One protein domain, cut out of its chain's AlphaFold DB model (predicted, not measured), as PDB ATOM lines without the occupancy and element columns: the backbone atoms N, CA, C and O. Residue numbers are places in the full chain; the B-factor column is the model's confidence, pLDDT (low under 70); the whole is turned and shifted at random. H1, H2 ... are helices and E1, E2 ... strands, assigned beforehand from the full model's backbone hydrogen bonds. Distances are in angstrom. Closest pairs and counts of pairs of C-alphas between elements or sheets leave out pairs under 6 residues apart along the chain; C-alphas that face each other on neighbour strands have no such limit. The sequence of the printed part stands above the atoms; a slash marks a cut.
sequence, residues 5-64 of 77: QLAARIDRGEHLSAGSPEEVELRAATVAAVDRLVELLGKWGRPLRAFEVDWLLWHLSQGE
ATOM      1  N   GLN A   5       7.544  57.524  18.314       93.88
ATOM      2  CA  GLN A   5       7.347  56.432  19.266       93.88
ATOM      3  C   GLN A   5       6.012  56.558  20.011       93.88
ATOM      4  O   GLN A   5       5.345  55.549  20.217       93.88
ATOM      5  N   LEU A   6       5.603  57.779  20.371       94.31
ATOM      6  CA  LEU A   6       4.326  58.036  21.034       94.31
ATOM      7  C   LEU A   6       3.149  57.732  20.102       94.31
ATOM      8  O   LEU A   6       2.237  57.008  20.496       94.31
ATOM      9  N   ALA A   7       3.210  58.196  18.851       93.81
ATOM     10  CA  ALA A   7       2.191  57.880  17.849       93.81
ATOM     11  C   ALA A   7       2.021  56.357  17.684       93.81
ATOM     12  O   ALA A   7       0.914  55.841  17.810       93.81
ATOM     13  N   ALA A   8       3.129  55.619  17.554       94.25
ATOM     14  CA  ALA A   8       3.083  54.167  17.408       94.25
ATOM     15  C   ALA A   8       2.487  53.446  18.633       94.25
ATOM     16  O   ALA A   8       1.887  52.382  18.488       94.25
ATOM     17  N   ARG A   9       2.667  53.981  19.848       95.56
ATOM     18  CA  ARG A   9       2.053  53.429  21.070       95.56
ATOM     19  C   ARG A   9       0.545  53.665  21.106       95.56
ATOM     20  O   ARG A   9      -0.193  52.755  21.482       95.56
ATOM     21  N   ILE A  10       0.097  54.846  20.678       95.00
ATOM     22  CA  ILE A  10      -1.330  55.174  20.543       95.00
ATOM     23  C   ILE A  10      -1.986  54.246  19.517       95.00
ATOM     24  O   ILE A  10      -3.018  53.651  19.819       95.00
ATOM     25  N   ASP A  11      -1.345  54.029  18.366       94.56
ATOM     26  CA  ASP A  11      -1.844  53.127  17.319       94.56
ATOM     27  C   ASP A  11      -1.997  51.678  17.812       94.56
ATOM     28  O   ASP A  11      -2.906  50.960  17.398       94.56
ATOM     29  N   ARG A  12      -1.137  51.247  18.746       95.75
ATOM     30  CA  ARG A  12      -1.231  49.935  19.410       95.75
ATOM     31  C   ARG A  12      -2.235  49.891  20.567       95.75
ATOM     32  O   ARG A  12      -2.438  48.827  21.149       95.75
ATOM     33  N   GLY A  13      -2.861  51.014  20.917       94.56
ATOM     34  CA  GLY A  13      -3.806  51.111  22.028       94.56
ATOM     35  C   GLY A  13      -3.162  50.881  23.397       94.56
ATOM     36  O   GLY A  13      -3.831  50.385  24.309       94.56
ATOM     37  N   GLU A  14      -1.873  51.196  23.538       96.31
ATOM     38  CA  GLU A  14      -1.166  51.101  24.812       96.31
ATOM     39  C   GLU A  14      -1.643  52.168  25.802       96.31
ATOM     40  O   GLU A  14      -1.993  53.288  25.423       96.31
ATOM     41  N   HIS A  15      -1.613  51.830  27.092       95.69
ATOM     42  CA  HIS A  15      -1.892  52.799  28.143       95.69
ATOM     43  C   HIS A  15      -0.722  53.775  28.321       95.69
ATOM     44  O   HIS A  15       0.446  53.376  28.381       95.69
ATOM     45  N   LEU A  16      -1.057  55.055  28.453       95.19
ATOM     46  CA  LEU A  16      -0.168  56.110  28.916       95.19
ATOM     47  C   LEU A  16      -0.439  56.358  30.402       95.19
ATOM     48  O   LEU A  16      -1.590  56.429  30.841       95.19
ATOM     49  N   SER A  17       0.626  56.489  31.188       95.25
ATOM     50  CA  SER A  17       0.498  56.849  32.598       95.25
ATOM     51  C   SER A  17       0.099  58.319  32.721       95.25
ATOM     52  O   SER A  17       0.661  59.176  32.036       95.25
ATOM     53  N   ALA A  18      -0.840  58.631  33.615       95.06
ATOM     54  CA  ALA A  18      -1.214  60.014  33.903       95.06
ATOM     55  C   ALA A  18       0.003  60.821  34.395       95.06
ATOM     56  O   ALA A  18       0.748  60.349  35.256       95.06
ATOM     57  N   GLY A  19       0.216  62.020  33.845       93.62
ATOM     58  CA  GLY A  19       1.363  62.869  34.178       93.62
ATOM     59  C   GLY A  19       2.704  62.392  33.611       93.62
ATOM     60  O   GLY A  19       3.739  62.966  33.950       93.62
ATOM     61  N   SER A  20       2.719  61.350  32.770       95.56
ATOM     62  CA  SER A  20       3.932  60.946  32.049       95.56
ATOM     63  C   SER A  20       4.355  62.009  31.029       95.56
ATOM     64  O   SER A  20       3.501  62.746  30.530       95.56
ATOM     65  N   PRO A  21       5.649  62.077  30.662       96.12
ATOM     66  CA  PRO A  21       6.109  62.952  29.587       96.12
ATOM     67  C   PRO A  21       5.306  62.785  28.295       96.12
ATOM     68  O   PRO A  21       4.987  63.773  27.648       96.12
ATOM     69  N   GLU A  22       4.925  61.555  27.953       95.94
ATOM     70  CA  GLU A  22       4.120  61.249  26.773       95.94
ATOM     71  C   GLU A  22       2.691  61.802  26.856       95.94
ATOM     72  O   GLU A  22       2.171  62.335  25.877       95.94
ATOM     73  N   GLU A  23       2.046  61.695  28.019       95.38
ATOM     74  CA  GLU A  23       0.717  62.273  28.239       95.38
ATOM     75  C   GLU A  23       0.765  63.806  28.213       95.38
ATOM     76  O   GLU A  23      -0.081  64.443  27.582       95.38
ATOM     77  N   VAL A  24       1.796  64.405  28.816       95.62
ATOM     78  CA  VAL A  24       2.025  65.856  28.782       95.62
ATOM     79  C   VAL A  24       2.309  66.338  27.359       95.62
ATOM     80  O   VAL A  24       1.744  67.347  26.937       95.62
ATOM     81  N   GLU A  25       3.138  65.618  26.599       96.62
ATOM     82  CA  GLU A  25       3.426  65.919  25.194       96.62
ATOM     83  C   GLU A  25       2.142  65.913  24.363       96.62
ATOM     84  O   GLU A  25       1.890  66.850  23.605       96.62
ATOM     85  N   LEU A  26       1.299  64.894  24.547       94.75
ATOM     86  CA  LEU A  26       0.023  64.793  23.857       94.75
ATOM     87  C   LEU A  26      -0.888  65.988  24.170       94.75
ATOM     88  O   LEU A  26      -1.437  66.598  23.253       94.75
ATOM     89  N   ARG A  27      -1.014  66.367  25.447       93.88
ATOM     90  CA  ARG A  27      -1.832  67.522  25.846       93.88
ATOM     91  C   ARG A  27      -1.280  68.841  25.320       93.88
ATOM     92  O   ARG A  27      -2.052  69.671  24.845       93.88
ATOM     93  N   ALA A  28       0.038  69.024  25.351       96.25
ATOM     94  CA  ALA A  28       0.686  70.197  24.775       96.25
ATOM     95  C   ALA A  28       0.464  70.272  23.256       96.25
ATOM     96  O   ALA A  28       0.182  71.346  22.722       96.25
ATOM     97  N   ALA A  29       0.525  69.133  22.560       96.06
ATOM     98  CA  ALA A  29       0.246  69.057  21.132       96.06
ATOM     99  C   ALA A  29      -1.211  69.423  20.805       96.06
ATOM    100  O   ALA A  29      -1.437  70.130  19.822       96.06
ATOM    101  N   THR A  30      -2.180  69.012  21.632       95.25
ATOM    102  CA  THR A  30      -3.589  69.416  21.485       95.25
ATOM    103  C   THR A  30      -3.754  70.929  21.616       95.25
ATOM    104  O   THR A  30      -4.371  71.539  20.746       95.25
ATOM    105  N   VAL A  31      -3.149  71.561  22.632       96.88
ATOM    106  CA  VAL A  31      -3.200  73.027  22.804       96.88
ATOM    107  C   VAL A  31      -2.612  73.745  21.586       96.88
ATOM    108  O   VAL A  31      -3.260  74.614  21.007       96.88
ATOM    109  N   ALA A  32      -1.430  73.325  21.127       97.75
ATOM    110  CA  ALA A  32      -0.790  73.921  19.954       97.75
ATOM    111  C   ALA A  32      -1.626  73.747  18.667       97.75
ATOM    112  O   ALA A  32      -1.672  74.642  17.820       97.75
ATOM    113  N   ALA A  33      -2.298  72.602  18.508       97.25
ATOM    114  CA  ALA A  33      -3.200  72.361  17.387       97.25
ATOM    115  C   ALA A  33      -4.445  73.261  17.453       97.25
ATOM    116  O   ALA A  33      -4.833  73.834  16.433       97.25
ATOM    117  N   VAL A  34      -5.036  73.427  18.640       98.38
ATOM    118  CA  VAL A  34      -6.176  74.325  18.878       98.38
ATOM    119  C   VAL A  34      -5.813  75.773  18.550       98.38
ATOM    120  O   VAL A  34      -6.541  76.410  17.788       98.38
ATOM    121  N   ASP A  35      -4.669  76.274  19.023       98.25
ATOM    122  CA  ASP A  35      -4.207  77.637  18.720       98.25
ATOM    123  C   ASP A  35      -4.066  77.859  17.210       98.25
ATOM    124  O   ASP A  35      -4.525  78.864  16.654       98.25
ATOM    125  N   ARG A  36      -3.502  76.873  16.504       98.44
ATOM    126  CA  ARG A  36      -3.359  76.942  15.048       98.44
ATOM    127  C   ARG A  36      -4.708  76.954  14.330       98.44
ATOM    128  O   ARG A  36      -4.863  77.667  13.335       98.44
ATOM    129  N   LEU A  37      -5.677  76.173  14.807       98.38
ATOM    130  CA  LEU A  37      -7.035  76.155  14.266       98.38
ATOM    131  C   LEU A  37      -7.747  77.488  14.500       98.38
ATOM    132  O   LEU A  37      -8.369  77.995  13.567       98.38
ATOM    133  N   VAL A  38      -7.611  78.088  15.685       98.62
ATOM    134  CA  VAL A  38      -8.159  79.420  15.995       98.62
ATOM    135  C   VAL A  38      -7.646  80.467  15.006       98.62
ATOM    136  O   VAL A  38      -8.444  81.195  14.413       98.62
ATOM    137  N   GLU A  39      -6.334  80.510  14.751       98.50
ATOM    138  CA  GLU A  39      -5.766  81.431  13.760       98.50
ATOM    139  C   GLU A  39      -6.333  81.213  12.353       98.50
ATOM    140  O   GLU A  39      -6.632  82.172  11.636       98.50
ATOM    141  N   LEU A  40      -6.433  79.953  11.919       98.50
ATOM    142  CA  LEU A  40      -6.929  79.599  10.588       98.50
ATOM    143  C   LEU A  40      -8.405  79.968  10.422       98.50
ATOM    144  O   LEU A  40      -8.777  80.572   9.418       98.50
ATOM    145  N   LEU A  41      -9.227  79.666  11.424       98.31
ATOM    146  CA  LEU A  41     -10.641  80.023  11.451       98.31
ATOM    147  C   LEU A  41     -10.835  81.544  11.444       98.31
ATOM    148  O   LEU A  41     -11.675  82.052  10.699       98.31
ATOM    149  N   GLY A  42     -10.004  82.281  12.189       98.31
ATOM    150  CA  GLY A  42      -9.970  83.741  12.148       98.31
ATOM    151  C   GLY A  42      -9.666  84.281  10.747       98.31
ATOM    152  O   GLY A  42     -10.385  85.147  10.252       98.31
ATOM    153  N   LYS A  43      -8.670  83.709  10.056       98.25
ATOM    154  CA  LYS A  43      -8.337  84.059   8.659       98.25
ATOM    155  C   LYS A  43      -9.473  83.763   7.673       98.25
ATOM    156  O   LYS A  43      -9.538  84.394   6.624       98.25
ATOM    157  N   TRP A  44     -10.372  82.840   8.003       97.81
ATOM    158  CA  TRP A  44     -11.564  82.516   7.213       97.81
ATOM    159  C   TRP A  44     -12.821  83.290   7.635       97.81
ATOM    160  O   TRP A  44     -13.918  82.962   7.188       97.81
ATOM    161  N   GLY A  45     -12.690  84.307   8.494       98.25
ATOM    162  CA  GLY A  45     -13.823  85.120   8.948       98.25
ATOM    163  C   GLY A  45     -14.752  84.399   9.930       98.25
ATOM    164  O   GLY A  45     -15.896  84.809  10.104       98.25
ATOM    165  N   ARG A  46     -14.278  83.327  10.577       97.44
ATOM    166  CA  ARG A  46     -15.023  82.533  11.567       97.44
ATOM    167  C   ARG A  46     -14.306  82.542  12.924       97.44
ATOM    168  O   ARG A  46     -13.855  81.489  13.366       97.44
ATOM    169  N   PRO A  47     -14.135  83.700  13.582       97.31
ATOM    170  CA  PRO A  47     -13.391  83.762  14.834       97.31
ATOM    171  C   PRO A  47     -14.077  82.920  15.916       97.31
ATOM    172  O   PRO A  47     -15.265  83.090  16.184       97.31
ATOM    173  N   LEU A  48     -13.310  82.031  16.542       98.31
ATOM    174  CA  LEU A  48     -13.698  81.249  17.715       98.31
ATOM    175  C   LEU A  48     -12.605  81.374  18.775       98.31
ATOM    176  O   LEU A  48     -11.434  81.577  18.450       98.31
ATOM    177  N   ARG A  49     -12.976  81.245  20.046       98.31
ATOM    178  CA  ARG A  49     -12.028  81.179  21.163       98.31
ATOM    179  C   ARG A  49     -11.450  79.769  21.262       98.31
ATOM    180  O   ARG A  49     -12.112  78.797  20.904       98.31
ATOM    181  N   ALA A  50     -10.240  79.648  21.806       98.06
ATOM    182  CA  ALA A  50      -9.547  78.362  21.941       98.06
ATOM    183  C   ALA A  50     -10.404  77.286  22.629       98.06
ATOM    184  O   ALA A  50     -10.526  76.183  22.107       98.06
ATOM    185  N   PHE A  51     -11.084  77.625  23.729       97.31
ATOM    186  CA  PHE A  51     -11.944  76.667  24.433       97.31
ATOM    187  C   PHE A  51     -13.169  76.226  23.611       97.31
ATOM    188  O   PHE A  51     -13.678  75.132  23.817       97.31
ATOM    189  N   GLU A  52     -13.659  77.059  22.685       98.31
ATOM    190  CA  GLU A  52     -14.777  76.692  21.807       98.31
ATOM    191  C   GLU A  52     -14.312  75.673  20.766       98.31
ATOM    192  O   GLU A  52     -15.012  74.701  20.496       98.31
ATOM    193  N   VAL A  53     -13.109  75.862  20.216       98.31
ATOM    194  CA  VAL A  53     -12.490  74.905  19.290       98.31
ATOM    195  C   VAL A  53     -12.175  73.587  19.998       98.31
ATOM    196  O   VAL A  53     -12.513  72.530  19.472       98.31
ATOM    197  N   ASP A  54     -11.585  73.641  21.193       97.56
ATOM    198  CA  ASP A  54     -11.305  72.459  22.015       97.56
ATOM    199  C   ASP A  54     -12.586  71.668  22.324       97.56
ATOM    200  O   ASP A  54     -12.649  70.464  22.077       97.56
ATOM    201  N   TRP A  55     -13.659  72.350  22.738       96.75
ATOM    202  CA  TRP A  55     -14.943  71.703  23.011       96.75
ATOM    203  C   TRP A  55     -15.564  71.051  21.767       96.75
ATOM    204  O   TRP A  55     -16.090  69.938  21.848       96.75
ATOM    205  N   LEU A  56     -15.474  71.702  20.602       96.75
ATOM    206  CA  LEU A  56     -15.931  71.123  19.336       96.75
ATOM    207  C   LEU A  56     -15.134  69.865  18.973       96.75
ATOM    208  O   LEU A  56     -15.732  68.867  18.575       96.75
ATOM    209  N   LEU A  57     -13.808  69.887  19.129       95.25
ATOM    210  CA  LEU A  57     -12.960  68.716  18.890       95.25
ATOM    211  C   LEU A  57     -13.277  67.584  19.870       95.25
ATOM    212  O   LEU A  57     -13.394  66.436  19.446       95.25
ATOM    213  N   TRP A  58     -13.484  67.901  21.149       93.00
ATOM    214  CA  TRP A  58     -13.910  66.923  22.147       93.00
ATOM    215  C   TRP A  58     -15.232  66.265  21.754       93.00
ATOM    216  O   TRP A  58     -15.337  65.039  21.787       93.00
ATOM    217  N   HIS A  59     -16.220  67.057  21.327       95.00
ATOM    218  CA  HIS A  59     -17.513  66.545  20.878       95.00
ATOM    219  C   HIS A  59     -17.385  65.662  19.630       95.00
ATOM    220  O   HIS A  59     -17.932  64.562  19.609       95.00
ATOM    221  N   LEU A  60     -16.614  66.098  18.626       93.62
ATOM    222  CA  LEU A  60     -16.323  65.299  17.429       93.62
ATOM    223  C   LEU A  60     -15.652  63.969  17.784       93.62
ATOM    224  O   LEU A  60     -15.957  62.946  17.178       93.62
ATOM    225  N   SER A  61     -14.779  63.975  18.792       91.88
ATOM    226  CA  SER A  61     -14.062  62.780  19.228       91.88
ATOM    227  C   SER A  61     -14.955  61.727  19.896       91.88
ATOM    228  O   SER A  61     -14.531  60.592  20.033       91.88
ATOM    229  N   GLN A  62     -16.193  62.062  20.282       91.38
ATOM    230  CA  GLN A  62     -17.149  61.078  20.814       91.38
ATOM    231  C   GLN A  62     -17.789  60.206  19.719       91.38
ATOM    232  O   GLN A  62     -18.462  59.225  20.034       91.38
ATOM    233  N   GLY A  63     -17.645  60.588  18.445       92.44
ATOM    234  CA  GLY A  63     -18.109  59.803  17.304       92.44
ATOM    235  C   GLY A  63     -17.107  58.731  16.866       92.44
ATOM    236  O   GLY A  63     -16.108  58.464  17.529       92.44
ATOM    237  N   GLU A  64     -17.358  58.121  15.707       91.25
ATOM    238  CA  GLU A  64     -16.386  57.217  15.088       91.25
ATOM    239  C   GLU A  64     -15.188  58.006  14.547       91.25
ATOM    240  O   GLU A  64     -15.333  58.906  13.716       91.25
TER     241      GLU A  64
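Overview. This is residues 5 to 64 of the 77 residues of an uncharacterized protein of Candidatus Bipolaricaulota bacterium (UniProt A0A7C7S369). One long helix, H2, makes the long axis of an open, loose model. The short helix H1 and the short strand E1 lie by the first residues of H2, and after residue 43 the backbone folds back into H3, which packs on H2 with residues 50 to 54 at a steep tilt and then leads away from it, so that residues 58 to 64, of which 58 to 61 belong to H3, stick out. The 60 printed residues, mostly helix by class, have three named helices and one named strand, in the order H1, E1, H2, H3. The whole is loose, with a radius of gyration of the C-alphas of 13.8 A, and elongated, spanning 39 by 25 by 18 A.

Arrangement. H2, residues 21 to 43, touches H3, residues 50 to 61, with residues 34 to 38 alone, and H3 touches it with residues 50 to 54 alone. Their closest C-alphas, those of Val 34 and Ala 50, are 6.1 A apart. They run opposite ways at a steep tilt of 69 degrees, only just short of about perpendicular. H1, residues 5 to 11, is close to H2 but not clearly touching: the closest C-alphas, those of Leu 6 and Glu 22, are 6.6 A apart. Their lines are about perpendicular, at 80 degrees. E1, residues 15 to 17, pairs with no named strand; its closest C-alpha to H2 is that of Leu 16, 6.3 A from that of Glu 23. H1 and E1 meet only through their link, and both are apart from H3. In H1, H2 and H3 every O i to N i+4 pair is within hydrogen-bond range.

Along the chain. H2 is 33.0 A from C-alpha 21 at (6.109, 62.952, 29.587) to C-alpha 43 at (-8.337, 84.059, 8.659). H3 is 16.4 A long and ends with C-alpha 61 at (-14.062, 62.780, 19.228). H1 measures 10.0 A and E1 6.5 A.

Size, cuts and confidence. The C-alphas of Glu 14 and Gly 45, the two farthest apart, are 39.6 A apart. The printed part has no cut. The links H1 to E1 and E1 to H2 are tight, and H2 to H3 is short. Mean pLDDT of the printed part is 96.1, and no printed residue is under 70.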